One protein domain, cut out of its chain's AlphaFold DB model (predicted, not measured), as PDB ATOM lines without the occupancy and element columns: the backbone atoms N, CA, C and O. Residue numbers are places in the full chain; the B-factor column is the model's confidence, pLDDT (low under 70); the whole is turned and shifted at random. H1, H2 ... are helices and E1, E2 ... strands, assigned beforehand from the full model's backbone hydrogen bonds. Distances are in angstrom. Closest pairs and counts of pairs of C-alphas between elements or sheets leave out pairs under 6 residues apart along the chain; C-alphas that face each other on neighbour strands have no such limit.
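AT A GLANCE: This is residues 221 to 392 of the 392 residues of the protein "Predicted protein" of Naegleria gruberi (UniProt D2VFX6). One twisted sheet of eight strands curls round the helix H4, and H5 packs on that same face; the short helix H3 is over the opposite face, while H2 grazes the sheet and H1 is off it. The 172 printed residues hold, in order, E1 E2 E3 H1 E4 H2 H3 E5 E6 E7 E8 H4 H5, of mixed class. The sheet is mixed and branched: E1 to E5 are parallel neighbours in turn, E6 is antiparallel to E5, and E7 and E8 are antiparallel to E6. The whole is compact, with a radius of gyration of the C-alphas of 15.1 A, and rounded, spanning 42 by 36 by 31 A.

IN THESE COORDINATES: E1, residues 221 to 227, begins at C-alpha 221 (-90.953, -117.977, 173.146). E2 is residues 244 to 249, E3 261 to 265, H1 274 to 277, and E4 284 to 291, 21.7 A long. H2 is residues 293 to 298, H3 301 to 305, and E5 312 to 319, 22.7 A long. E6, residues 331 to 340, measures 28.8 A; E7 is residues 354 to 356 and E8 361 to 365. H4, residues 367 to 379, measures 20.0 A, and H5, residues 384 to 391, ends at C-alpha 391 (-71.472, -109.569, 178.651).

HOW THE PARTS SIT: Within hydrogen-bond range are N 246 and O 222, 2.7 A, for E1 and E2; N 263 and O 245, 2.8 A, for E2 and E3; N 262 and O 284, 2.8 A, for E3 and E4; and N 291 and O 318, 2.7 A, for E4 and E5. E3, H1, E4 and E4, H2 H3, E5 are strand-helix-strand units, parallel neighbour strands with helices between, each with a right-handed crossover. E5 E6 E7 is a meander, each strand the antiparallel neighbour of the one before, and both its pairs are hairpins, with N 319 and O 332 at 2.7 A and N 355 and O 339 at 2.9 A. E7 and E8 lie on one side of E6 and E5 on the other side; N 331 and O 365 are 3.0 A apart. The closest C-alphas of H4 and E3 are those of Gln 378 and Ser 261, 6.6 A. H5 only just touches H4, with 3 pairs of C-alphas within 8 A, by residues 373 to 377 of H4 alone; the closest are Ile 377 and Phe 387, 6.7 A, at a steep tilt of 47 degrees, opposite ways. H5 has a height over the sheet of 9.1 A, and H3 8.9 A. Every O i to N i+4 pair is within range in H3 and H5, 1 of 2 in H2 and 6 of 9 in H4; H1 is too short for one.

THE WHOLE: The printed part has no cut and ends at the chain's last residue; its farthest C-alphas, of Met 328 and Asp 345, are 43.5 A apart. The links E1 to E2, E2 to E3, E5 to E6 and E6 to E7 are long. Mean pLDDT of the printed part is 70.2, and 86 residues are under 70, among them 266 to 280 and 320 to 331.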
ATOM      1  N   SER A 221     -92.188-118.483 173.738       82.88
ATOM      2  CA  SER A 221     -90.953-117.977 173.146       82.88
ATOM      3  C   SER A 221     -90.605-118.687 171.845       82.88
ATOM      4  O   SER A 221     -90.560-119.916 171.788       82.88
ATOM      5  N   ILE A 222     -90.271-117.911 170.817       82.25
ATOM      6  CA  ILE A 222     -89.654-118.402 169.582       82.25
ATOM      7  C   ILE A 222     -88.232-117.861 169.560       82.25
ATOM      8  O   ILE A 222     -88.049-116.664 169.385       82.25
ATOM      9  N   GLN A 223     -87.235-118.717 169.771       68.69
ATOM     10  CA  GLN A 223     -85.838-118.284 169.939       68.69
ATOM     11  C   GLN A 223     -85.088-118.121 168.619       68.69
ATOM     12  O   GLN A 223     -84.225-117.259 168.464       68.69
ATOM     13  N   HIS A 224     -85.401-118.960 167.638       66.81
ATOM     14  CA  HIS A 224     -84.617-118.970 166.421       66.81
ATOM     15  C   HIS A 224     -85.457-119.440 165.247       66.81
ATOM     16  O   HIS A 224     -85.670-120.633 165.034       66.81
ATOM     17  N   PHE A 225     -85.939-118.466 164.481       65.75
ATOM     18  CA  PHE A 225     -86.369-118.684 163.109       65.75
ATOM     19  C   PHE A 225     -85.206-118.376 162.169       65.75
ATOM     20  O   PHE A 225     -84.886-117.200 161.966       65.75
ATOM     21  N   SER A 226     -84.594-119.417 161.601       58.50
ATOM     22  CA  SER A 226     -83.592-119.280 160.543       58.50
ATOM     23  C   SER A 226     -84.169-119.737 159.214       58.50
ATOM     24  O   SER A 226     -84.555-120.893 159.055       58.50
ATOM     25  N   SER A 227     -84.193-118.820 158.247       54.50
ATOM     26  CA  SER A 227     -84.521-119.121 156.857       54.50
ATOM     27  C   SER A 227     -83.372-118.682 155.961       54.50
ATOM     28  O   SER A 227     -82.966-117.515 155.960       54.50
ATOM     29  N   ARG A 228     -82.847-119.632 155.180       52.78
ATOM     30  CA  ARG A 228     -81.902-119.368 154.083       52.78
ATOM     31  C   ARG A 228     -82.620-119.071 152.762       52.78
ATOM     32  O   ARG A 228     -81.974-118.705 151.783       52.78
ATOM     33  N   ASN A 229     -83.943-119.238 152.717       55.16
ATOM     34  CA  ASN A 229     -84.738-119.093 151.508       55.16
ATOM     35  C   ASN A 229     -85.433-117.731 151.466       55.16
ATOM     36  O   ASN A 229     -86.501-117.571 152.052       55.16
ATOM     37  N   ALA A 230     -84.885-116.782 150.697       55.59
ATOM     38  CA  ALA A 230     -85.391-115.406 150.574       55.59
ATOM     39  C   ALA A 230     -86.901-115.285 150.255       55.59
ATOM     40  O   ALA A 230     -87.485-114.222 150.454       55.59
ATOM     41  N   ARG A 231     -87.543-116.361 149.773       54.12
ATOM     42  CA  ARG A 231     -88.977-116.446 149.446       54.12
ATOM     43  C   ARG A 231     -89.835-117.104 150.536       54.12
ATOM     44  O   ARG A 231     -91.006-117.418 150.284       54.12
ATOM     45  N   SER A 232     -89.286-117.377 151.716       57.31
ATOM     46  CA  SER A 232     -90.080-117.834 152.855       57.31
ATOM     47  C   SER A 232     -91.129-116.779 153.217       57.31
ATOM     48  O   SER A 232     -90.872-115.579 153.157       57.31
ATOM     49  N   ARG A 233     -92.349-117.238 153.507       60.09
ATOM     50  CA  ARG A 233     -93.504-116.395 153.864       60.09
ATOM     51  C   ARG A 233     -94.144-116.884 155.160       60.09
ATOM     52  O   ARG A 233     -95.350-116.738 155.335       60.09
ATOM     53  N   ASN A 234     -93.363-117.511 156.036       62.12
ATOM     54  CA  ASN A 234     -93.901-117.995 157.300       62.12
ATOM     55  C   ASN A 234     -94.425-116.801 158.108       62.12
ATOM     56  O   ASN A 234     -93.807-115.730 158.151       62.12
ATOM     57  N   THR A 235     -95.623-116.973 158.664       63.97
ATOM     58  CA  THR A 235     -96.314-115.941 159.435       63.97
ATOM     59  C   THR A 235     -96.423-116.375 160.881       63.97
ATOM     60  O   THR A 235     -96.933-117.448 161.186       63.97
ATOM     61  N   PHE A 236     -95.925-115.521 161.773       71.62
ATOM     62  CA  PHE A 236     -96.012-115.721 163.218       71.62
ATOM     63  C   PHE A 236     -97.108-114.848 163.840       71.62
ATOM     64  O   PHE A 236     -97.374-114.956 165.026       71.62
ATOM     65  N   GLY A 237     -97.799-114.019 163.052       65.44
ATOM     66  CA  GLY A 237     -98.832-113.097 163.537       65.44
ATOM     67  C   GLY A 237    -100.077-113.743 164.165       65.44
ATOM     68  O   GLY A 237    -100.948-113.011 164.610       65.44
ATOM     69  N   SER A 238    -100.177-115.078 164.194       72.56
ATOM     70  CA  SER A 238    -101.286-115.819 164.822       72.56
ATOM     71  C   SER A 238    -100.970-116.348 166.225       72.56
ATOM     72  O   SER A 238    -101.784-117.061 166.796       72.56
ATOM     73  N   PHE A 239     -99.800-116.037 166.792       78.56
ATOM     74  CA  PHE A 239     -99.489-116.436 168.163       78.56
ATOM     75  C   PHE A 239    -100.180-115.518 169.174       78.56
ATOM     76  O   PHE A 239     -99.962-114.307 169.164       78.56
ATOM     77  N   ASN A 240    -100.953-116.118 170.080       75.25
ATOM     78  CA  ASN A 240    -101.691-115.400 171.124       75.25
ATOM     79  C   ASN A 240    -100.889-115.236 172.424       75.25
ATOM     80  O   ASN A 240    -101.121-114.297 173.179       75.25
ATOM     81  N   SER A 241     -99.960-116.158 172.696       77.12
ATOM     82  CA  SER A 241     -99.262-116.285 173.986       77.12
ATOM     83  C   SER A 241     -97.788-115.866 173.949       77.12
ATOM     84  O   SER A 241     -97.073-116.028 174.939       77.12
ATOM     85  N   LEU A 242     -97.316-115.351 172.809       83.81
ATOM     86  CA  LEU A 242     -95.897-115.111 172.592       83.81
ATOM     87  C   LEU A 242     -95.398-113.925 173.425       83.81
ATOM     88  O   LEU A 242     -95.814-112.790 173.232       83.81
ATOM     89  N   GLU A 243     -94.465-114.186 174.330       87.00
ATOM     90  CA  GLU A 243     -93.792-113.190 175.162       87.00
ATOM     91  C   GLU A 243     -92.479-112.738 174.501       87.00
ATOM     92  O   GLU A 243     -92.196-111.539 174.448       87.00
ATOM     93  N   HIS A 244     -91.721-113.680 173.929       86.69
ATOM     94  CA  HIS A 244     -90.411-113.426 173.325       86.69
ATOM     95  C   HIS A 244     -90.342-113.936 171.878       86.69
ATOM     96  O   HIS A 244     -90.722-115.070 171.578       86.69
ATOM     97  N   PHE A 245     -89.834-113.109 170.964       84.38
ATOM     98  CA  PHE A 245     -89.646-113.479 169.562       84.38
ATOM     99  C   PHE A 245     -88.236-113.154 169.093       84.38
ATOM    100  O   PHE A 245     -87.805-112.013 169.162       84.38
ATOM    101  N   SER A 246     -87.534-114.126 168.537       81.19
ATOM    102  CA  SER A 246     -86.189-113.947 168.024       81.19
ATOM    103  C   SER A 246     -86.047-114.609 166.654       81.19
ATOM    104  O   SER A 246     -86.446-115.757 166.424       81.19
ATOM    105  N   THR A 247     -85.525-113.853 165.689       76.56
ATOM    106  CA  THR A 247     -85.355-114.311 164.308       76.56
ATOM    107  C   THR A 247     -83.954-114.035 163.789       76.56
ATOM    108  O   THR A 247     -83.469-112.904 163.849       76.56
ATOM    109  N   LEU A 248     -83.354-115.089 163.218       70.75
ATOM    110  CA  LEU A 248     -82.121-115.070 162.435       70.75
ATOM    111  C   LEU A 248     -82.427-115.320 160.942       70.75
ATOM    112  O   LEU A 248     -82.062-116.353 160.388       70.75
ATOM    113  N   SER A 249     -83.156-114.428 160.269       61.50
ATOM    114  CA  SER A 249     -83.655-114.669 158.903       61.50
ATOM    115  C   SER A 249     -83.018-113.763 157.848       61.50
ATOM    116  O   SER A 249     -83.014-112.548 157.995       61.50
ATOM    117  N   PHE A 250     -82.579-114.338 156.719       56.94
ATOM    118  CA  PHE A 250     -82.171-113.610 155.497       56.94
ATOM    119  C   PHE A 250     -83.347-113.278 154.571       56.94
ATOM    120  O   PHE A 250     -83.160-112.948 153.395       56.94
ATOM    121  N   CYS A 251     -84.567-113.431 155.059       54.75
ATOM    122  CA  CYS A 251     -85.776-113.446 154.253       54.75
ATOM    123  C   CYS A 251     -86.765-112.460 154.848       54.75
ATOM    124  O   CYS A 251     -86.703-112.169 156.044       54.75
ATOM    125  N   ARG A 252     -87.691-111.964 154.024       57.97
ATOM    126  CA  ARG A 252     -88.722-111.034 154.484       57.97
ATOM    127  C   ARG A 252     -89.515-111.679 155.623       57.97
ATOM    128  O   ARG A 252     -90.283-112.609 155.397       57.97
ATOM    129  N   VAL A 253     -89.325-111.172 156.837       58.00
ATOM    130  CA  VAL A 253     -90.167-111.533 157.975       58.00
ATOM    131  C   VAL A 253     -91.510-110.846 157.750       58.00
ATOM    132  O   VAL A 253     -91.572-109.674 157.372       58.00
ATOM    133  N   SER A 254     -92.589-111.613 157.862       60.50
ATOM    134  CA  SER A 254     -93.944-111.073 157.811       60.50
ATOM    135  C   SER A 254     -94.290-110.393 159.146       60.50
ATOM    136  O   SER A 254     -93.419-110.159 159.979       60.50
ATOM    137  N   LYS A 255     -95.561-110.043 159.348       69.00
ATOM    138  CA  LYS A 255     -96.052-109.407 160.574       69.00
ATOM    139  C   LYS A 255     -95.638-110.206 161.819       69.00
ATOM    140  O   LYS A 255     -95.934-111.403 161.908       69.00
ATOM    141  N   ILE A 256     -94.957-109.545 162.752       69.69
ATOM    142  CA  ILE A 256     -94.569-110.134 164.035       69.69
ATOM    143  C   ILE A 256     -95.781-110.041 164.972       69.69
ATOM    144  O   ILE A 256     -96.458-109.009 164.984       69.69
ATOM    145  N   PRO A 257     -96.107-111.113 165.714       68.56
ATOM    146  CA  PRO A 257     -97.192-111.091 166.693       68.56
ATOM    147  C   PRO A 257     -96.905-110.095 167.826       68.56
ATOM    148  O   PRO A 257     -95.783-109.614 167.989       68.56
ATOM    149  N   ASN A 258     -97.929-109.800 168.626       73.81
ATOM    150  CA  ASN A 258     -97.822-108.936 169.803       73.81
ATOM    151  C   ASN A 258     -96.962-109.610 170.886       73.81
ATOM    152  O   ASN A 258     -97.494-110.310 171.741       73.81
ATOM    153  N   ALA A 259     -95.643-109.422 170.821       80.81
ATOM    154  CA  ALA A 259     -94.680-109.952 171.780       80.81
ATOM    155  C   ALA A 259     -94.194-108.857 172.732       80.81
ATOM    156  O   ALA A 259     -94.033-107.710 172.326       80.81
ATOM    157  N   LYS A 260     -93.887-109.203 173.986       84.81
ATOM    158  CA  LYS A 260     -93.290-108.247 174.934       84.81
ATOM    159  C   LYS A 260     -91.908-107.804 174.473       84.81
ATOM    160  O   LYS A 260     -91.598-106.614 174.497       84.81
ATOM    161  N   SER A 261     -91.101-108.751 173.998       86.06
ATOM    162  CA  SER A 261     -89.781-108.463 173.442       86.06
ATOM    163  C   SER A 261     -89.550-109.129 172.092       86.06
ATOM    164  O   SER A 261     -89.932-110.289 171.909       86.06
ATOM    165  N   ALA A 262     -88.835-108.452 171.194       83.75
ATOM    166  CA  ALA A 262     -88.390-109.033 169.935       83.75
ATOM    167  C   ALA A 262     -86.911-108.762 169.632       83.75
ATOM    168  O   ALA A 262     -86.420-107.656 169.843       83.75
ATOM    169  N   ILE A 263     -86.225-109.753 169.064       82.69
ATOM    170  CA  ILE A 263     -84.862-109.667 168.538       82.69
ATOM    171  C   ILE A 263     -84.901-110.028 167.060       82.69
ATOM    172  O   ILE A 263     -85.340-111.106 166.664       82.69
ATOM    173  N   ILE A 264     -84.464-109.110 166.212       79.00
ATOM    174  CA  ILE A 264     -84.638-109.249 164.771       79.00
ATOM    175  C   ILE A 264     -83.312-109.035 164.089       79.00
ATOM    176  O   ILE A 264     -82.737-107.951 164.143       79.00
ATOM    177  N   THR A 265     -82.861-110.046 163.361       73.38
ATOM    178  CA  THR A 265     -81.762-109.872 162.422       73.38
ATOM    179  C   THR A 265     -82.287-109.424 161.079       73.38
ATOM    180  O   THR A 265     -83.271-109.961 160.573       73.38
ATOM    181  N   ALA A 266     -81.578-108.487 160.472       62.47
ATOM    182  CA  ALA A 266     -81.965-107.828 159.243       62.47
ATOM    183  C   ALA A 266     -80.875-107.938 158.164       62.47
ATOM    184  O   ALA A 266     -80.344-106.917 157.724       62.47
ATOM    185  N   PRO A 267     -80.477-109.146 157.717       52.09
ATOM    186  CA  PRO A 267     -79.302-109.309 156.877       52.09
ATOM    187  C   PRO A 267     -79.549-108.956 155.401       52.09
ATOM    188  O   PRO A 267     -78.592-108.686 154.672       52.09
ATOM    189  N   THR A 268     -80.804-108.953 154.936       47.53
ATOM    190  CA  THR A 268     -81.165-108.678 153.539       47.53
ATOM    191  C   THR A 268     -82.130-107.509 153.411       47.53
ATOM    192  O   THR A 268     -82.934-107.186 154.274       47.53
ATOM    193  N   VAL A 269     -81.960-106.818 152.298       40.38
ATOM    194  CA  VAL A 269     -82.242-105.398 152.108       40.38
ATOM    195  C   VAL A 269     -83.704-105.129 151.735       40.38
ATOM    196  O   VAL A 269     -84.116-103.978 151.675       40.38
ATOM    197  N   GLU A 270     -84.529-106.154 151.556       46.19
ATOM    198  CA  GLU A 270     -85.948-105.992 151.221       46.19
ATOM    199  C   GLU A 270     -86.827-105.927 152.472       46.19
ATOM    200  O   GLU A 270     -87.853-106.603 152.589       46.19
ATOM    201  N   PHE A 271     -86.439-105.078 153.420       48.25
ATOM    202  CA  PHE A 271     -87.387-104.624 154.421       48.25
ATOM    203  C   PHE A 271     -88.433-103.762 153.721       48.25
ATOM    204  O   PHE A 271     -88.244-102.567 153.498       48.25
ATOM    205  N   GLY A 272     -89.570-104.377 153.394       47.88
ATOM    206  CA  GLY A 272     -90.823-103.642 153.467       47.88
ATOM    207  C   GLY A 272     -90.895-103.043 154.870       47.88
ATOM    208  O   GLY A 272     -90.763-103.784 155.836       47.88
ATOM    209  N   TYR A 273     -90.964-101.714 154.938       51.09
ATOM    210  CA  TYR A 273     -91.212-100.871 156.111       51.09
ATOM    211  C   TYR A 273     -91.200-101.632 157.461       51.09
ATOM    212  O   TYR A 273     -92.236-102.111 157.911       51.09
ATOM    213  N   ILE A 274     -90.029-101.721 158.118       57.50
ATOM    214  CA  ILE A 274     -89.868-102.259 159.490       57.50
ATOM    215  C   ILE A 274     -90.971-101.760 160.453       57.50
ATOM    216  O   ILE A 274     -91.502-102.577 161.199       57.50
ATOM    217  N   PRO A 275     -91.400-100.483 160.396       53.81
ATOM    218  CA  PRO A 275     -92.533-100.001 161.181       53.81
ATOM    219  C   PRO A 275     -93.853-100.779 161.073       53.81
ATOM    220  O   PRO A 275     -94.626-100.805 162.020       53.81
ATOM    221  N   GLN A 276     -94.139-101.397 159.924       56.75
ATOM    222  CA  GLN A 276     -95.380-102.148 159.690       56.75
ATOM    223  C   GLN A 276     -95.295-103.597 160.186       56.75
ATOM    224  O   GLN A 276     -96.279-104.333 160.120       56.75
ATOM    225  N   LEU A 277     -94.119-104.032 160.648       59.50
ATOM    226  CA  LEU A 277     -93.921-105.380 161.174       59.50
ATOM    227  C   LEU A 277     -94.426-105.524 162.610       59.50
ATOM    228  O   LEU A 277     -94.594-106.656 163.058       59.50
ATOM    229  N   PHE A 278     -94.661-104.415 163.317       64.81
ATOM    230  CA  PHE A 278     -94.904-104.409 164.755       64.81
ATOM    231  C   PHE A 278     -96.256-103.783 165.063       64.81
ATOM    232  O   PHE A 278     -96.474-102.608 164.788       64.81
ATOM    233  N   GLU A 279     -97.164-104.554 165.657       58.75
ATOM    234  CA  GLU A 279     -98.401-103.980 166.193       58.75
ATOM    235  C   GLU A 279     -98.249-103.568 167.657       58.75
ATOM    236  O   GLU A 279     -98.670-102.469 168.016       58.75
ATOM    237  N   LYS A 280     -97.633-104.408 168.503       69.12
ATOM    238  CA  LYS A 280     -97.418-104.125 169.932       69.12
ATOM    239  C   LYS A 280     -96.183-104.860 170.457       69.12
ATOM    240  O   LYS A 280     -96.303-105.972 170.959       69.12
ATOM    241  N   ILE A 281     -95.011-104.241 170.333       75.06
ATOM    242  CA  ILE A 281     -93.836-104.621 171.129       75.06
ATOM    243  C   ILE A 281     -93.723-103.611 172.257       75.06
ATOM    244  O   ILE A 281     -93.640-102.416 171.978       75.06
ATOM    245  N   THR A 282     -93.781-104.082 173.501       77.19
ATOM    246  CA  THR A 282     -93.967-103.211 174.672       77.19
ATOM    247  C   THR A 282     -92.688-102.983 175.459       77.19
ATOM    248  O   THR A 282     -92.444-101.865 175.901       77.19
ATOM    249  N   ASP A 283     -91.835-103.997 175.595       84.62
ATOM    250  CA  ASP A 283     -90.739-103.950 176.566       84.62
ATOM    251  C   ASP A 283     -89.403-103.719 175.858       84.62
ATOM    252  O   ASP A 283     -88.681-102.775 176.174       84.62
ATOM    253  N   LEU A 284     -89.074-104.555 174.870       85.25
ATOM    254  CA  LEU A 284     -87.766-104.524 174.218       85.25
ATOM    255  C   LEU A 284     -87.848-104.854 172.731       85.25
ATOM    256  O   LEU A 284     -88.321-105.916 172.343       85.25
ATOM    257  N   LEU A 285     -87.266-104.001 171.897       86.06
ATOM    258  CA  LEU A 285     -86.984-104.313 170.503       86.06
ATOM    259  C   LEU A 285     -85.484-104.216 170.230       86.06
ATOM    260  O   LEU A 285     -84.899-103.140 170.310       86.06
ATOM    261  N   VAL A 286     -84.869-105.326 169.837       85.25
ATOM    262  CA  VAL A 286     -83.492-105.366 169.347       85.25
ATOM    263  C   VAL A 286     -83.506-105.556 167.838       85.25
ATOM    264  O   VAL A 286     -84.071-106.524 167.329       85.25
ATOM    265  N   VAL A 287     -82.847-104.659 167.108       82.00
ATOM    266  CA  VAL A 287     -82.661-104.792 165.662       82.00
ATOM    267  C   VAL A 287     -81.180-104.910 165.342       82.00
ATOM    268  O   VAL A 287     -80.368-104.047 165.678       82.00
ATOM    269  N   ILE A 288     -80.843-105.999 164.662       79.81
ATOM    270  CA  ILE A 288     -79.489-106.406 164.334       79.81
ATOM    271  C   ILE A 288     -79.275-106.276 162.827       79.81
ATOM    272  O   ILE A 288     -79.681-107.130 162.039       79.81
ATOM    273  N   CYS A 289     -78.586-105.219 162.412       74.75
ATOM    274  CA  CYS A 289     -78.359-104.895 161.008       74.75
ATOM    275  C   CYS A 289     -76.890-105.108 160.611       74.75
ATOM    276  O   CYS A 289     -75.984-104.631 161.303       74.75
ATOM    277  N   PRO A 290     -76.593-105.713 159.446       67.75
ATOM    278  CA  PRO A 290     -75.293-105.525 158.825       67.75
ATOM    279  C   PRO A 290     -75.146-104.068 158.401       67.75
ATOM    280  O   PRO A 290     -76.096-103.453 157.936       67.75
ATOM    281  N   SER A 291     -73.962-103.488 158.517       64.50
ATOM    282  CA  SER A 291     -73.614-102.171 157.980       64.50
ATOM    283  C   SER A 291     -73.056-102.350 156.568       64.50
ATOM    284  O   SER A 291     -71.874-102.109 156.321       64.50
ATOM    285  N   CYS A 292     -73.907-102.752 155.625       60.72
ATOM    286  CA  CYS A 292     -73.611-102.660 154.199       60.72
ATOM    287  C   CYS A 292     -74.224-101.367 153.622       60.72
ATOM    288  O   CYS A 292     -75.058-100.715 154.250       60.72
ATOM    289  N   LYS A 293     -73.796-100.942 152.424       61.44
ATOM    290  CA  LYS A 293     -74.303 -99.692 151.812       61.44
ATOM    291  C   LYS A 293     -75.830 -99.685 151.676       61.44
ATOM    292  O   LYS A 293     -76.445 -98.640 151.841       61.44
ATOM    293  N   THR A 294     -76.429-100.838 151.399       58.84
ATOM    294  CA  THR A 294     -77.862-100.934 151.127       58.84
ATOM    295  C   THR A 294     -78.715-101.026 152.393       58.84
ATOM    296  O   THR A 294     -79.787-100.437 152.436       58.84
ATOM    297  N   SER A 295     -78.234-101.667 153.462       61.34
ATOM    298  CA  SER A 295     -78.925-101.639 154.759       61.34
ATOM    299  C   SER A 295     -78.921-100.237 155.376       61.34
ATOM    300  O   SER A 295     -79.935 -99.823 155.924       61.34
ATOM    301  N   LYS A 296     -77.841 -99.456 155.205       62.09
ATOM    302  CA  LYS A 296     -77.789 -98.042 155.627       62.09
ATOM    303  C   LYS A 296     -78.865 -97.173 154.967       62.09
ATOM    304  O   LYS A 296     -79.306 -96.208 155.575       62.09
ATOM    305  N   ALA A 297     -79.270 -97.493 153.738       61.22
ATOM    306  CA  ALA A 297     -80.328 -96.763 153.039       61.22
ATOM    307  C   ALA A 297     -81.736 -97.115 153.563       61.22
ATOM    308  O   ALA A 297     -82.632 -96.270 153.537       61.22
ATOM    309  N   ASN A 298     -81.916 -98.342 154.065       57.31
ATOM    310  CA  ASN A 298     -83.220 -98.886 154.461       57.31
ATOM    311  C   ASN A 298     -83.456 -98.894 155.979       57.31
ATOM    312  O   ASN A 298     -84.593 -99.050 156.413       57.31
ATOM    313  N   PHE A 299     -82.412 -98.682 156.783       67.88
ATOM    314  CA  PHE A 299     -82.480 -98.616 158.239       67.88
ATOM    315  C   PHE A 299     -81.958 -97.264 158.740       67.88
ATOM    316  O   PHE A 299     -80.777 -96.943 158.606       67.88
ATOM    317  N   SER A 300     -82.848 -96.484 159.352       72.19
ATOM    318  CA  SER A 300     -82.532 -95.258 160.086       72.19
ATOM    319  C   SER A 300     -83.254 -95.319 161.429       72.19
ATOM    320  O   SER A 300     -84.439 -95.642 161.468       72.19
ATOM    321  N   GLU A 301     -82.524 -95.028 162.507       75.44
ATOM    322  CA  GLU A 301     -83.042 -94.976 163.883       75.44
ATOM    323  C   GLU A 301     -84.239 -94.005 163.960       75.44
ATOM    324  O   GLU A 301     -85.320 -94.386 164.401       75.44
ATOM    325  N   ASP A 302     -84.114 -92.821 163.354       72.19
ATOM    326  CA  ASP A 302     -85.158 -91.784 163.348       72.19
ATOM    327  C   ASP A 302     -86.460 -92.206 162.652       72.19
ATOM    328  O   ASP A 302     -87.552 -91.793 163.055       72.19
ATOM    329  N   ARG A 303     -86.360 -93.044 161.608       71.19
ATOM    330  CA  ARG A 303     -87.532 -93.593 160.898       71.19
ATOM    331  C   ARG A 303     -88.273 -94.644 161.722       71.19
ATOM    332  O   ARG A 303     -89.450 -94.882 161.477       71.19
ATOM    333  N   LEU A 304     -87.583 -95.285 162.658       72.44
ATOM    334  CA  LEU A 304     -88.115 -96.354 163.494       72.44
ATOM    335  C   LEU A 304     -88.802 -95.808 164.747       72.44
ATOM    336  O   LEU A 304     -89.890 -96.274 165.097       72.44
ATOM    337  N   PHE A 305     -88.232 -94.766 165.354       73.81
ATOM    338  CA  PHE A 305     -88.786 -94.117 166.544       73.81
ATOM    339  C   PHE A 305     -90.211 -93.588 166.364       73.81
ATOM    340  O   PHE A 305     -90.968 -93.520 167.323       73.81
ATOM    341  N   GLY A 306     -90.606 -93.244 165.135       66.38
ATOM    342  CA  GLY A 306     -91.960 -92.757 164.856       66.38
ATOM    343  C   GLY A 306     -93.044 -93.829 164.987       66.38
ATOM    344  O   GLY A 306     -94.224 -93.501 164.974       66.38
ATOM    345  N   THR A 307     -92.658 -95.103 165.078       69.38
ATOM    346  CA  THR A 307     -93.586 -96.231 164.898       69.38
ATOM    347  C   THR A 307     -93.457 -97.340 165.931       69.38
ATOM    348  O   THR A 307     -94.365 -98.155 166.074       69.38
ATOM    349  N   ILE A 308     -92.344 -97.379 166.657       74.50
ATOM    350  CA  ILE A 308     -92.110 -98.359 167.714       74.50
ATOM    351  C   ILE A 308     -92.671 -97.804 169.026       74.50
ATOM    352  O   ILE A 308     -92.594 -96.605 169.279       74.50
ATOM    353  N   LYS A 309     -93.239 -98.689 169.851       75.31
ATOM    354  CA  LYS A 309     -93.788 -98.376 171.185       75.31
ATOM    355  C   LYS A 309     -93.105 -99.165 172.311       75.31
ATOM    356  O   LYS A 309     -93.693 -99.369 173.366       75.31
ATOM    357  N   ALA A 310     -91.902 -99.670 172.052       83.75
ATOM    358  CA  ALA A 310     -91.144-100.460 173.008       83.75
ATOM    359  C   ALA A 310     -90.428 -99.543 174.001       83.75
ATOM    360  O   ALA A 310     -89.789 -98.580 173.567       83.75
ATOM    361  N   LYS A 311     -90.454 -99.894 175.291       86.38
ATOM    362  CA  LYS A 311     -89.731 -99.181 176.352       86.38
ATOM    363  C   LYS A 311     -88.242 -99.050 176.033       86.38
ATOM    364  O   LYS A 311     -87.673 -97.972 176.173       86.38
ATOM    365  N   TYR A 312     -87.619-100.125 175.557       86.50
ATOM    366  CA  TYR A 312     -86.229-100.115 175.113       86.50
ATOM    367  C   TYR A 312     -86.109-100.485 173.638       86.50
ATOM    368  O   TYR A 312     -86.691-101.463 173.163       86.50
ATOM    369  N   PHE A 313     -85.279 -99.732 172.921       87.06
ATOM    370  CA  PHE A 313     -84.851-100.058 171.570       87.06
ATOM    371  C   PHE A 313     -83.331-100.200 171.521       87.06
ATOM    372  O   PHE A 313     -82.591 -99.310 171.929       87.06
ATOM    373  N   VAL A 314     -82.850-101.319 170.989       86.06
ATOM    374  CA  VAL A 314     -81.422-101.599 170.852       86.06
ATOM    375  C   VAL A 314     -81.082-101.770 169.376       86.06
ATOM    376  O   VAL A 314     -81.602-102.650 168.693       86.06
ATOM    377  N   SER A 315     -80.171-100.938 168.885       85.31
ATOM    378  CA  SER A 315     -79.640-100.983 167.522       85.31
ATOM    379  C   SER A 315     -78.249-101.603 167.560       85.31
ATOM    380  O   SER A 315     -77.322-101.045 168.149       85.31
ATOM    381  N   VAL A 316     -78.096-102.763 166.921       82.50
ATOM    382  CA  VAL A 316     -76.810-103.450 166.767       82.50
ATOM    383  C   VAL A 316     -76.394-103.374 165.306       82.50
ATOM    384  O   VAL A 316     -77.110-103.838 164.417       82.50
ATOM    385  N   ARG A 317     -75.227-102.783 165.032       79.25
ATOM    386  CA  ARG A 317     -74.727-102.583 163.662       79.25
ATOM    387  C   ARG A 317     -73.394-103.277 163.438       79.25
ATOM    388  O   ARG A 317     -72.396-102.853 164.006       79.25
ATOM    389  N   PHE A 318     -73.356-104.255 162.536       75.75
ATOM    390  CA  PHE A 318     -72.133-104.975 162.156       75.75
ATOM    391  C   PHE A 318     -71.355-104.246 161.075       75.75
ATOM    392  O   PHE A 318     -71.814-104.159 159.944       75.75
ATOM    393  N   GLN A 319     -70.151-103.776 161.363       73.19
ATOM    394  CA  GLN A 319     -69.269-103.200 160.358       73.19
ATOM    395  C   GLN A 319     -68.731-104.303 159.442       73.19
ATOM    396  O   GLN A 319     -67.761-104.984 159.752       73.19
ATOM    397  N   SER A 320     -69.357-104.461 158.275       66.25
ATOM    398  CA  SER A 320     -68.863-105.353 157.231       66.25
ATOM    399  C   SER A 320     -68.397-104.548 156.026       66.25
ATOM    400  O   SER A 320     -69.090-103.651 155.545       66.25
ATOM    401  N   LYS A 321     -67.217-104.897 155.502       63.91
ATOM    402  CA  LYS A 321     -66.741-104.398 154.202       63.91
ATOM    403  C   LYS A 321     -67.432-105.111 153.028       63.91
ATOM    404  O   LYS A 321     -67.347-104.639 151.895       63.91
ATOM    405  N   SER A 322     -68.119-106.227 153.285       62.12
ATOM    406  CA  SER A 322     -68.819-107.014 152.270       62.12
ATOM    407  C   SER A 322     -70.197-106.432 151.941       62.12
ATOM    408  O   SER A 322     -70.886-105.854 152.783       62.12
ATOM    409  N   LYS A 323     -70.637-106.615 150.689       59.38
ATOM    410  CA  LYS A 323     -72.007-106.279 150.257       59.38
ATOM    411  C   LYS A 323     -73.060-107.209 150.871       59.38
ATOM    412  O   LYS A 323     -74.213-106.806 150.984       59.38
ATOM    413  N   LYS A 324     -72.670-108.433 151.242       58.94
ATOM    414  CA  LYS A 324     -73.517-109.426 151.914       58.94
ATOM    415  C   LYS A 324     -72.934-109.727 153.298       58.94
ATOM    416  O   LYS A 324     -71.718-109.912 153.376       58.94
ATOM    417  N   PRO A 325     -73.746-109.784 154.363       56.09
ATOM    418  CA  PRO A 325     -73.261-110.234 155.663       56.09
ATOM    419  C   PRO A 325     -72.708-111.656 155.565       56.09
ATOM    420  O   PRO A 325     -73.382-112.547 155.051       56.09
ATOM    421  N   ASP A 326     -71.485-111.845 156.049       60.78
ATOM    422  CA  ASP A 326     -70.905-113.159 156.308       60.78
ATOM    423  C   ASP A 326     -71.086-113.449 157.801       60.78
ATOM    424  O   ASP A 326     -70.611-112.684 158.639       60.78
ATOM    425  N   LEU A 327     -71.829-114.510 158.124       58.28
ATOM    426  CA  LEU A 327     -72.147-114.874 159.508       58.28
ATOM    427  C   LEU A 327     -70.943-115.421 160.271       58.28
ATOM    428  O   LEU A 327     -70.908-115.340 161.498       58.28
ATOM    429  N   MET A 328     -69.993-116.002 159.542       62.66
ATOM    430  CA  MET A 328     -68.819-116.656 160.108       62.66
ATOM    431  C   MET A 328     -67.637-115.691 160.193       62.66
ATOM    432  O   MET A 328     -66.712-115.918 160.972       62.66
ATOM    433  N   ALA A 329     -67.663-114.602 159.421       63.22
ATOM    434  CA  ALA A 329     -66.635-113.577 159.483       63.22
ATOM    435  C   ALA A 329     -66.706-112.804 160.803       63.22
ATOM    436  O   ALA A 329     -67.726-112.203 161.152       63.22
ATOM    437  N   SER A 330     -65.568-112.749 161.492       65.56
ATOM    438  CA  SER A 330     -65.375-111.825 162.605       65.56
ATOM    439  C   SER A 330     -65.560-110.390 162.111       65.56
ATOM    440  O   SER A 330     -64.911-109.961 161.154       65.56
ATOM    441  N   SER A 331     -66.484-109.664 162.733       68.38
ATOM    442  CA  SER A 331     -66.792-108.277 162.399       68.38
ATOM    443  C   SER A 331     -66.873-107.464 163.686       68.38
ATOM    444  O   SER A 331     -67.374-107.940 164.704       68.38
ATOM    445  N   SER A 332     -66.403-106.219 163.652       73.56
ATOM    446  CA  SER A 332     -66.722-105.280 164.724       73.56
ATOM    447  C   SER A 332     -68.195-104.892 164.611       73.56
ATOM    448  O   SER A 332     -68.721-104.723 163.509       73.56
ATOM    449  N   PHE A 333     -68.887-104.719 165.729       76.94
ATOM    450  CA  PHE A 333     -70.214-104.098 165.735       76.94
ATOM    451  C   PHE A 333     -70.264-102.975 166.769       76.94
ATOM    452  O   PHE A 333     -69.423-102.859 167.661       76.94
ATOM    453  N   SER A 334     -71.248-102.104 166.593       79.88
ATOM    454  CA  SER A 334     -71.601-101.062 167.548       79.88
ATOM    455  C   SER A 334     -73.003-101.312 168.068       79.88
ATOM    456  O   SER A 334     -73.923-101.474 167.259       79.88
ATOM    457  N   VAL A 335     -73.161-101.279 169.384       83.50
ATOM    458  CA  VAL A 335     -74.463-101.324 170.046       83.50
ATOM    459  C   VAL A 335     -74.829 -99.918 170.501       83.50
ATOM    460  O   VAL A 335     -74.019 -99.236 171.128       83.50
ATOM    461  N   LYS A 336     -76.049 -99.491 170.178       86.31
ATOM    462  CA  LYS A 336     -76.683 -98.302 170.746       86.31
ATOM    463  C   LYS A 336     -77.966 -98.708 171.445       86.31
ATOM    464  O   LYS A 336     -78.776 -99.430 170.863       86.31
ATOM    465  N   ILE A 337     -78.146 -98.216 172.662       87.00
ATOM    466  CA  ILE A 337     -79.328 -98.467 173.479       87.00
ATOM    467  C   ILE A 337     -80.107 -97.160 173.572       87.00
ATOM    468  O   ILE A 337     -79.527 -96.103 173.820       87.00
ATOM    469  N   PHE A 338     -81.409 -97.253 173.357       87.50
ATOM    470  CA  PHE A 338     -82.350 -96.155 173.430       87.50
ATOM    471  C   PHE A 338     -83.460 -96.507 174.413       87.50
ATOM    472  O   PHE A 338     -83.981 -97.624 174.387       87.50
ATOM    473  N   GLU A 339     -83.835 -95.551 175.249       88.62
ATOM    474  CA  GLU A 339     -84.945 -95.668 176.194       88.62
ATOM    475  C   GLU A 339     -86.067 -94.726 175.772       88.62
ATOM    476  O   GLU A 339     -85.815 -93.575 175.405       88.62
ATOM    477  N   GLN A 340     -87.296 -95.233 175.765       86.00
ATOM    478  CA  GLN A 340     -88.474 -94.446 175.451       86.00
ATOM    479  C   GLN A 340     -88.688 -93.395 176.538       86.00
ATOM    480  O   GLN A 340     -88.657 -93.696 177.730       86.00
ATOM    481  N   VAL A 341     -88.939 -92.162 176.119       84.31
ATOM    482  CA  VAL A 341     -89.292 -91.078 177.031       84.31
ATOM    483  C   VAL A 341     -90.780 -91.181 177.349       84.31
ATOM    484  O   VAL A 341     -91.624 -91.057 176.460       84.31
ATOM    485  N   GLU A 342     -91.103 -91.432 178.614       78.94
ATOM    486  CA  GLU A 342     -92.489 -91.478 179.077       78.94
ATOM    487  C   GLU A 342     -93.132 -90.081 179.056       78.94
ATOM    488  O   GLU A 342     -92.486 -89.075 179.351       78.94
ATOM    489  N   GLY A 343     -94.425 -90.018 178.719       70.00
ATOM    490  CA  GLY A 343     -95.223 -88.789 178.816       70.00
ATOM    491  C   GLY A 343     -95.087 -87.797 177.657       70.00
ATOM    492  O   GLY A 343     -95.625 -86.697 177.754       70.00
ATOM    493  N   LEU A 344     -94.403 -88.154 176.566       71.94
ATOM    494  CA  LEU A 344     -94.454 -87.373 175.327       71.94
ATOM    495  C   LEU A 344     -95.738 -87.665 174.546       71.94
ATOM    496  O   LEU A 344     -96.111 -88.828 174.376       71.94
ATOM    497  N   ASP A 345     -96.361 -86.607 174.024       70.94
ATOM    498  CA  ASP A 345     -97.515 -86.716 173.135       70.94
ATOM    499  C   ASP A 345     -97.180 -87.545 171.885       70.94
ATOM    500  O   ASP A 345     -96.051 -87.542 171.375       70.94
ATOM    501  N   ASP A 346     -98.192 -88.219 171.335       68.06
ATOM    502  CA  ASP A 346     -98.047 -89.002 170.103       68.06
ATOM    503  C   ASP A 346     -97.579 -88.141 168.909       68.06
ATOM    504  O   ASP A 346     -96.949 -88.673 167.989       68.06
ATOM    505  N   ASP A 347     -97.769 -86.820 168.976       72.38
ATOM    506  CA  ASP A 347     -97.358 -85.837 167.967       72.38
ATOM    507  C   ASP A 347     -95.910 -85.328 168.128       72.38
ATOM    508  O   ASP A 347     -95.413 -84.581 167.278       72.38
ATOM    509  N   ALA A 348     -95.195 -85.727 169.188       73.50
ATOM    510  CA  ALA A 348     -93.803 -85.332 169.383       73.50
ATOM    511  C   ALA A 348     -92.904 -85.842 168.232       73.50
ATOM    512  O   ALA A 348     -93.106 -86.959 167.732       73.50
ATOM    513  N   PRO A 349     -91.866 -85.081 167.820       76.50
ATOM    514  CA  PRO A 349     -90.922 -85.522 166.795       76.50
ATOM    515  C   PRO A 349     -90.344 -86.900 167.130       76.50
ATOM    516  O   PRO A 349     -89.934 -87.137 168.266       76.50
ATOM    517  N   SER A 350     -90.258 -87.805 166.151       70.69
ATOM    518  CA  SER A 350     -89.831 -89.192 166.391       70.69
ATOM    519  C   SER A 350     -88.486 -89.291 167.117       70.69
ATOM    520  O   SER A 350     -88.347 -90.075 168.049       70.69
ATOM    521  N   SER A 351     -87.521 -88.440 166.765       73.44
ATOM    522  CA  SER A 351     -86.199 -88.369 167.401       73.44
ATOM    523  C   SER A 351     -86.213 -87.940 168.872       73.44
ATOM    524  O   SER A 351     -85.231 -88.167 169.567       73.44
ATOM    525  N   SER A 352     -87.303 -87.337 169.356       75.56
ATOM    526  CA  SER A 352     -87.466 -86.940 170.762       75.56
ATOM    527  C   SER A 352     -88.101 -88.026 171.631       75.56
ATOM    528  O   SER A 352     -87.953 -87.987 172.848       75.56
ATOM    529  N   LYS A 353     -88.752 -89.028 171.018       81.00
ATOM    530  CA  LYS A 353     -89.435 -90.119 171.737       81.00
ATOM    531  C   LYS A 353     -88.478 -91.105 172.404       81.00
ATOM    532  O   LYS A 353     -88.907 -91.887 173.247       81.00
ATOM    533  N   TYR A 354     -87.203 -91.074 172.026       85.19
ATOM    534  CA  TYR A 354     -86.180 -91.989 172.507       85.19
ATOM    535  C   TYR A 354     -84.904 -91.237 172.881       85.19
ATOM    536  O   TYR A 354     -84.354 -90.488 172.074       85.19
ATOM    537  N   LEU A 355     -84.393 -91.485 174.086       85.44
ATOM    538  CA  LEU A 355     -83.107 -90.971 174.545       85.44
ATOM    539  C   LEU A 355     -82.020 -92.016 174.316       85.44
ATOM    540  O   LEU A 355     -82.129 -93.158 174.765       85.44
ATOM    541  N   ALA A 356     -80.955 -91.622 173.619       85.12
ATOM    542  CA  ALA A 356     -79.770 -92.457 173.476       85.12
ATOM    543  C   ALA A 356     -79.029 -92.536 174.815       85.12
ATOM    544  O   ALA A 356     -78.668 -91.512 175.398       85.12
ATOM    545  N   MET A 357     -78.753 -93.750 175.281       82.25
ATOM    546  CA  MET A 357     -77.927 -93.947 176.464       82.25
ATOM    547  C   MET A 357     -76.451 -93.651 176.140       82.25
ATOM    548  O   MET A 357     -75.992 -93.950 175.036       82.25
ATOM    549  N   PRO A 358     -75.672 -93.115 177.097       68.31
ATOM    550  CA  PRO A 358     -74.310 -92.624 176.853       68.31
ATOM    551  C   PRO A 358     -73.279 -93.710 176.496       68.31
ATOM    552  O   PRO A 358     -72.163 -93.384 176.100       68.31
ATOM    553  N   ASN A 359     -73.629 -94.995 176.598       65.19
ATOM    554  CA  ASN A 359     -72.697 -96.099 176.380       65.19
ATOM    555  C   ASN A 359     -72.889 -96.706 174.988       65.19
ATOM    556  O   ASN A 359     -73.749 -97.564 174.785       65.19
ATOM    557  N   GLN A 360     -72.061 -96.281 174.033       65.25
ATOM    558  CA  GLN A 360     -71.880 -97.014 172.786       65.25
ATOM    559  C   GLN A 360     -70.849 -98.119 173.016       65.25
ATOM    560  O   GLN A 360     -69.685 -97.842 173.299       65.25
ATOM    561  N   ILE A 361     -71.278 -99.373 172.899       71.81
ATOM    562  CA  ILE A 361     -70.422-100.524 173.196       71.81
ATOM    563  C   ILE A 361     -69.865-101.065 171.882       71.81
ATOM    564  O   ILE A 361     -70.604-101.289 170.914       71.81
ATOM    565  N   HIS A 362     -68.546-101.241 171.850       69.88
ATOM    566  CA  HIS A 362     -67.790-101.768 170.723       69.88
ATOM    567  C   HIS A 362     -67.095-103.058 171.141       69.88
ATOM    568  O   HIS A 362     -66.242-103.047 172.017       69.88
ATOM    569  N   PHE A 363     -67.423-104.160 170.477       69.88
ATOM    570  CA  PHE A 363     -66.721-105.432 170.642       69.88
ATOM    571  C   PHE A 363     -66.533-106.087 169.262       69.88
ATOM    572  O   PHE A 363     -67.024-105.588 168.240       69.88
ATOM    573  N   THR A 364     -65.753-107.165 169.207       69.81
ATOM    574  CA  THR A 364     -65.483-107.920 167.974       69.81
ATOM    575  C   THR A 364     -65.889-109.369 168.188       69.81
ATOM    576  O   THR A 364     -65.460-109.998 169.151       69.81
ATOM    577  N   SER A 365     -66.743-109.894 167.317       68.50
ATOM    578  CA  SER A 365     -67.219-111.278 167.366       68.50
ATOM    579  C   SER A 365     -67.745-111.680 165.985       68.50
ATOM    580  O   SER A 365     -67.960-110.822 165.121       68.50
ATOM    581  N   ASN A 366     -67.939-112.974 165.741       71.12
ATOM    582  CA  ASN A 366     -68.704-113.393 164.569       71.12
ATOM    583  C   ASN A 366     -70.204-113.111 164.803       71.12
ATOM    584  O   ASN A 366     -70.642-112.817 165.918       71.12
ATOM    585  N   TYR A 367     -71.003-113.150 163.736       68.69
ATOM    586  CA  TYR A 367     -72.412-112.755 163.808       68.69
ATOM    587  C   TYR A 367     -73.245-113.679 164.694       68.69
ATOM    588  O   TYR A 367     -74.145-113.219 165.393       68.69
ATOM    589  N   ARG A 368     -72.954-114.981 164.646       67.69
ATOM    590  CA  ARG A 368     -73.704-115.996 165.379       67.69
ATOM    591  C   ARG A 368     -73.471-115.884 166.883       67.69
ATOM    592  O   ARG A 368     -74.440-115.805 167.623       67.69
ATOM    593  N   ASP A 369     -72.220-115.789 167.311       69.69
ATOM    594  CA  ASP A 369     -71.860-115.671 168.725       69.69
ATOM    595  C   ASP A 369     -72.402-114.362 169.318       69.69
ATOM    596  O   ASP A 369     -72.917-114.333 170.434       69.69
ATOM    597  N   ALA A 370     -72.334-113.265 168.555       71.56
ATOM    598  CA  ALA A 370     -72.943-112.002 168.952       71.56
ATOM    599  C   ALA A 370     -74.468-112.129 169.076       71.56
ATOM    600  O   ALA A 370     -75.034-111.626 170.041       71.56
ATOM    601  N   PHE A 371     -75.126-112.813 168.133       73.12
ATOM    602  CA  PHE A 371     -76.561-113.077 168.202       73.12
ATOM    603  C   PHE A 371     -76.929-113.906 169.433       73.12
ATOM    604  O   PHE A 371     -77.829-113.501 170.152       73.12
ATOM    605  N   GLU A 372     -76.221-115.001 169.718       71.50
ATOM    606  CA  GLU A 372     -76.480-115.865 170.881       71.50
ATOM    607  C   GLU A 372     -76.310-115.097 172.205       71.50
ATOM    608  O   GLU A 372     -77.131-115.216 173.116       71.50
ATOM    609  N   LYS A 373     -75.301-114.222 172.299       74.81
ATOM    610  CA  LYS A 373     -75.137-113.334 173.459       74.81
ATOM    611  C   LYS A 373     -76.240-112.280 173.551       74.81
ATOM    612  O   LYS A 373     -76.764-112.046 174.631       74.81
ATOM    613  N   ILE A 374     -76.610-111.646 172.437       74.88
ATOM    614  CA  ILE A 374     -77.701-110.661 172.400       74.88
ATOM    615  C   ILE A 374     -79.030-111.329 172.737       74.88
ATOM    616  O   ILE A 374     -79.834-110.738 173.439       74.88
ATOM    617  N   GLU A 375     -79.252-112.563 172.298       70.44
ATOM    618  CA  GLU A 375     -80.445-113.335 172.606       70.44
ATOM    619  C   GLU A 375     -80.644-113.506 174.116       70.44
ATOM    620  O   GLU A 375     -81.771-113.424 174.600       70.44
ATOM    621  N   GLY A 376     -79.553-113.624 174.879       67.88
ATOM    622  CA  GLY A 376     -79.588-113.652 176.341       67.88
ATOM    623  C   GLY A 376     -80.300-112.452 176.978       67.88
ATOM    624  O   GLY A 376     -80.877-112.590 178.055       67.88
ATOM    625  N   ILE A 377     -80.350-111.295 176.309       72.06
ATOM    626  CA  ILE A 377     -80.929-110.075 176.881       72.06
ATOM    627  C   ILE A 377     -82.432-110.164 177.123       72.06
ATOM    628  O   ILE A 377     -82.956-109.486 178.005       72.06
ATOM    629  N   GLN A 378     -83.134-111.014 176.367       66.19
ATOM    630  CA  GLN A 378     -84.578-111.189 176.522       66.19
ATOM    631  C   GLN A 378     -84.945-111.741 177.910       66.19
ATOM    632  O   GLN A 378     -86.086-111.613 178.343       66.19
ATOM    633  N   TYR A 379     -83.963-112.295 178.631       65.25
ATOM    634  CA  TYR A 379     -84.095-112.795 179.997       65.25
ATOM    635  C   TYR A 379     -83.670-111.777 181.075       65.25
ATOM    636  O   TYR A 379     -83.811-112.061 182.263       65.25
ATOM    637  N   HIS A 380     -83.185-110.593 180.682       64.06
ATOM    638  CA  HIS A 380     -82.662-109.542 181.567       64.06
ATOM    639  C   HIS A 380     -83.334-108.180 181.315       64.06
ATOM    640  O   HIS A 380     -82.690-107.133 181.339       64.06
ATOM    641  N   THR A 381     -84.651-108.172 181.090       60.25
ATOM    642  CA  THR A 381     -85.420-106.966 180.716       60.25
ATOM    643  C   THR A 381     -85.406-105.846 181.762       60.25
ATOM    644  O   THR A 381     -85.650-104.692 181.414       60.25
ATOM    645  N   ASN A 382     -85.092-106.158 183.024       64.75
ATOM    646  CA  ASN A 382     -85.041-105.183 184.120       64.75
ATOM    647  C   ASN A 382     -83.716-104.406 184.202       64.75
ATOM    648  O   ASN A 382     -83.680-103.363 184.847       64.75
ATOM    649  N   ASP A 383     -82.642-104.898 183.575       72.62
ATOM    650  CA  ASP A 383     -81.330-104.237 183.563       72.62
ATOM    651  C   ASP A 383     -80.613-104.468 182.226       72.62
ATOM    652  O   ASP A 383     -79.538-105.059 182.127       72.62
ATOM    653  N   ILE A 384     -81.256-104.006 181.157       73.50
ATOM    654  CA  ILE A 384     -80.717-104.049 179.793       73.50
ATOM    655  C   ILE A 384     -79.352-103.337 179.698       73.50
ATOM    656  O   ILE A 384     -78.440-103.889 179.073       73.50
ATOM    657  N   PRO A 385     -79.140-102.159 180.322       66.69
ATOM    658  CA  PRO A 385     -77.834-101.505 180.307       66.69
ATOM    659  C   PRO A 385     -76.756-102.302 181.054       66.69
ATOM    660  O   PRO A 385     -75.629-102.397 180.563       66.69
ATOM    661  N   GLY A 386     -77.069-102.882 182.218       67.56
ATOM    662  CA  GLY A 386     -76.141-103.720 182.979       67.56
ATOM    663  C   GLY A 386     -75.823-105.046 182.290       67.56
ATOM    664  O   GLY A 386     -74.668-105.476 182.300       67.56
ATOM    665  N   PHE A 387     -76.791-105.647 181.591       73.69
ATOM    666  CA  PHE A 387     -76.563-106.830 180.760       73.69
ATOM    667  C   PHE A 387     -75.473-106.578 179.715       73.69
ATOM    668  O   PHE A 387     -74.497-107.322 179.629       73.69
ATOM    669  N   PHE A 388     -75.588-105.493 178.948       68.50
ATOM    670  CA  PHE A 388     -74.593-105.203 177.921       68.50
ATOM    671  C   PHE A 388     -73.219-104.830 178.490       68.50
ATOM    672  O   PHE A 388     -72.229-105.129 177.836       68.50
ATOM    673  N   LYS A 389     -73.142-104.224 179.683       67.12
ATOM    674  CA  LYS A 389     -71.866-103.926 180.366       67.12
ATOM    675  C   LYS A 389     -71.150-105.161 180.921       67.12
ATOM    676  O   LYS A 389     -69.958-105.096 181.186       67.12
ATOM    677  N   THR A 390     -71.887-106.229 181.220       66.19
ATOM    678  CA  THR A 390     -71.330-107.442 181.846       66.19
ATOM    679  C   THR A 390     -70.956-108.504 180.819       66.19
ATOM    680  O   THR A 390     -70.024-109.270 181.042       66.19
ATOM    681  N   GLN A 391     -71.674-108.561 179.696       66.38
ATOM    682  CA  GLN A 391     -71.472-109.569 178.651       66.38
ATOM    683  C   GLN A 391     -70.439-109.174 177.584       66.38
ATOM    684  O   GLN A 391     -69.974-110.038 176.825       66.38
ATOM    685  N   PHE A 392     -70.106-107.883 177.508       60.38
ATOM    686  CA  PHE A 392     -69.256-107.268 176.491       60.38
ATOM    687  C   PHE A 392     -68.415-106.154 177.097       60.38
ATOM    688  O   PHE A 392     -67.302-105.949 176.562       60.38
TER     689      PHE A 392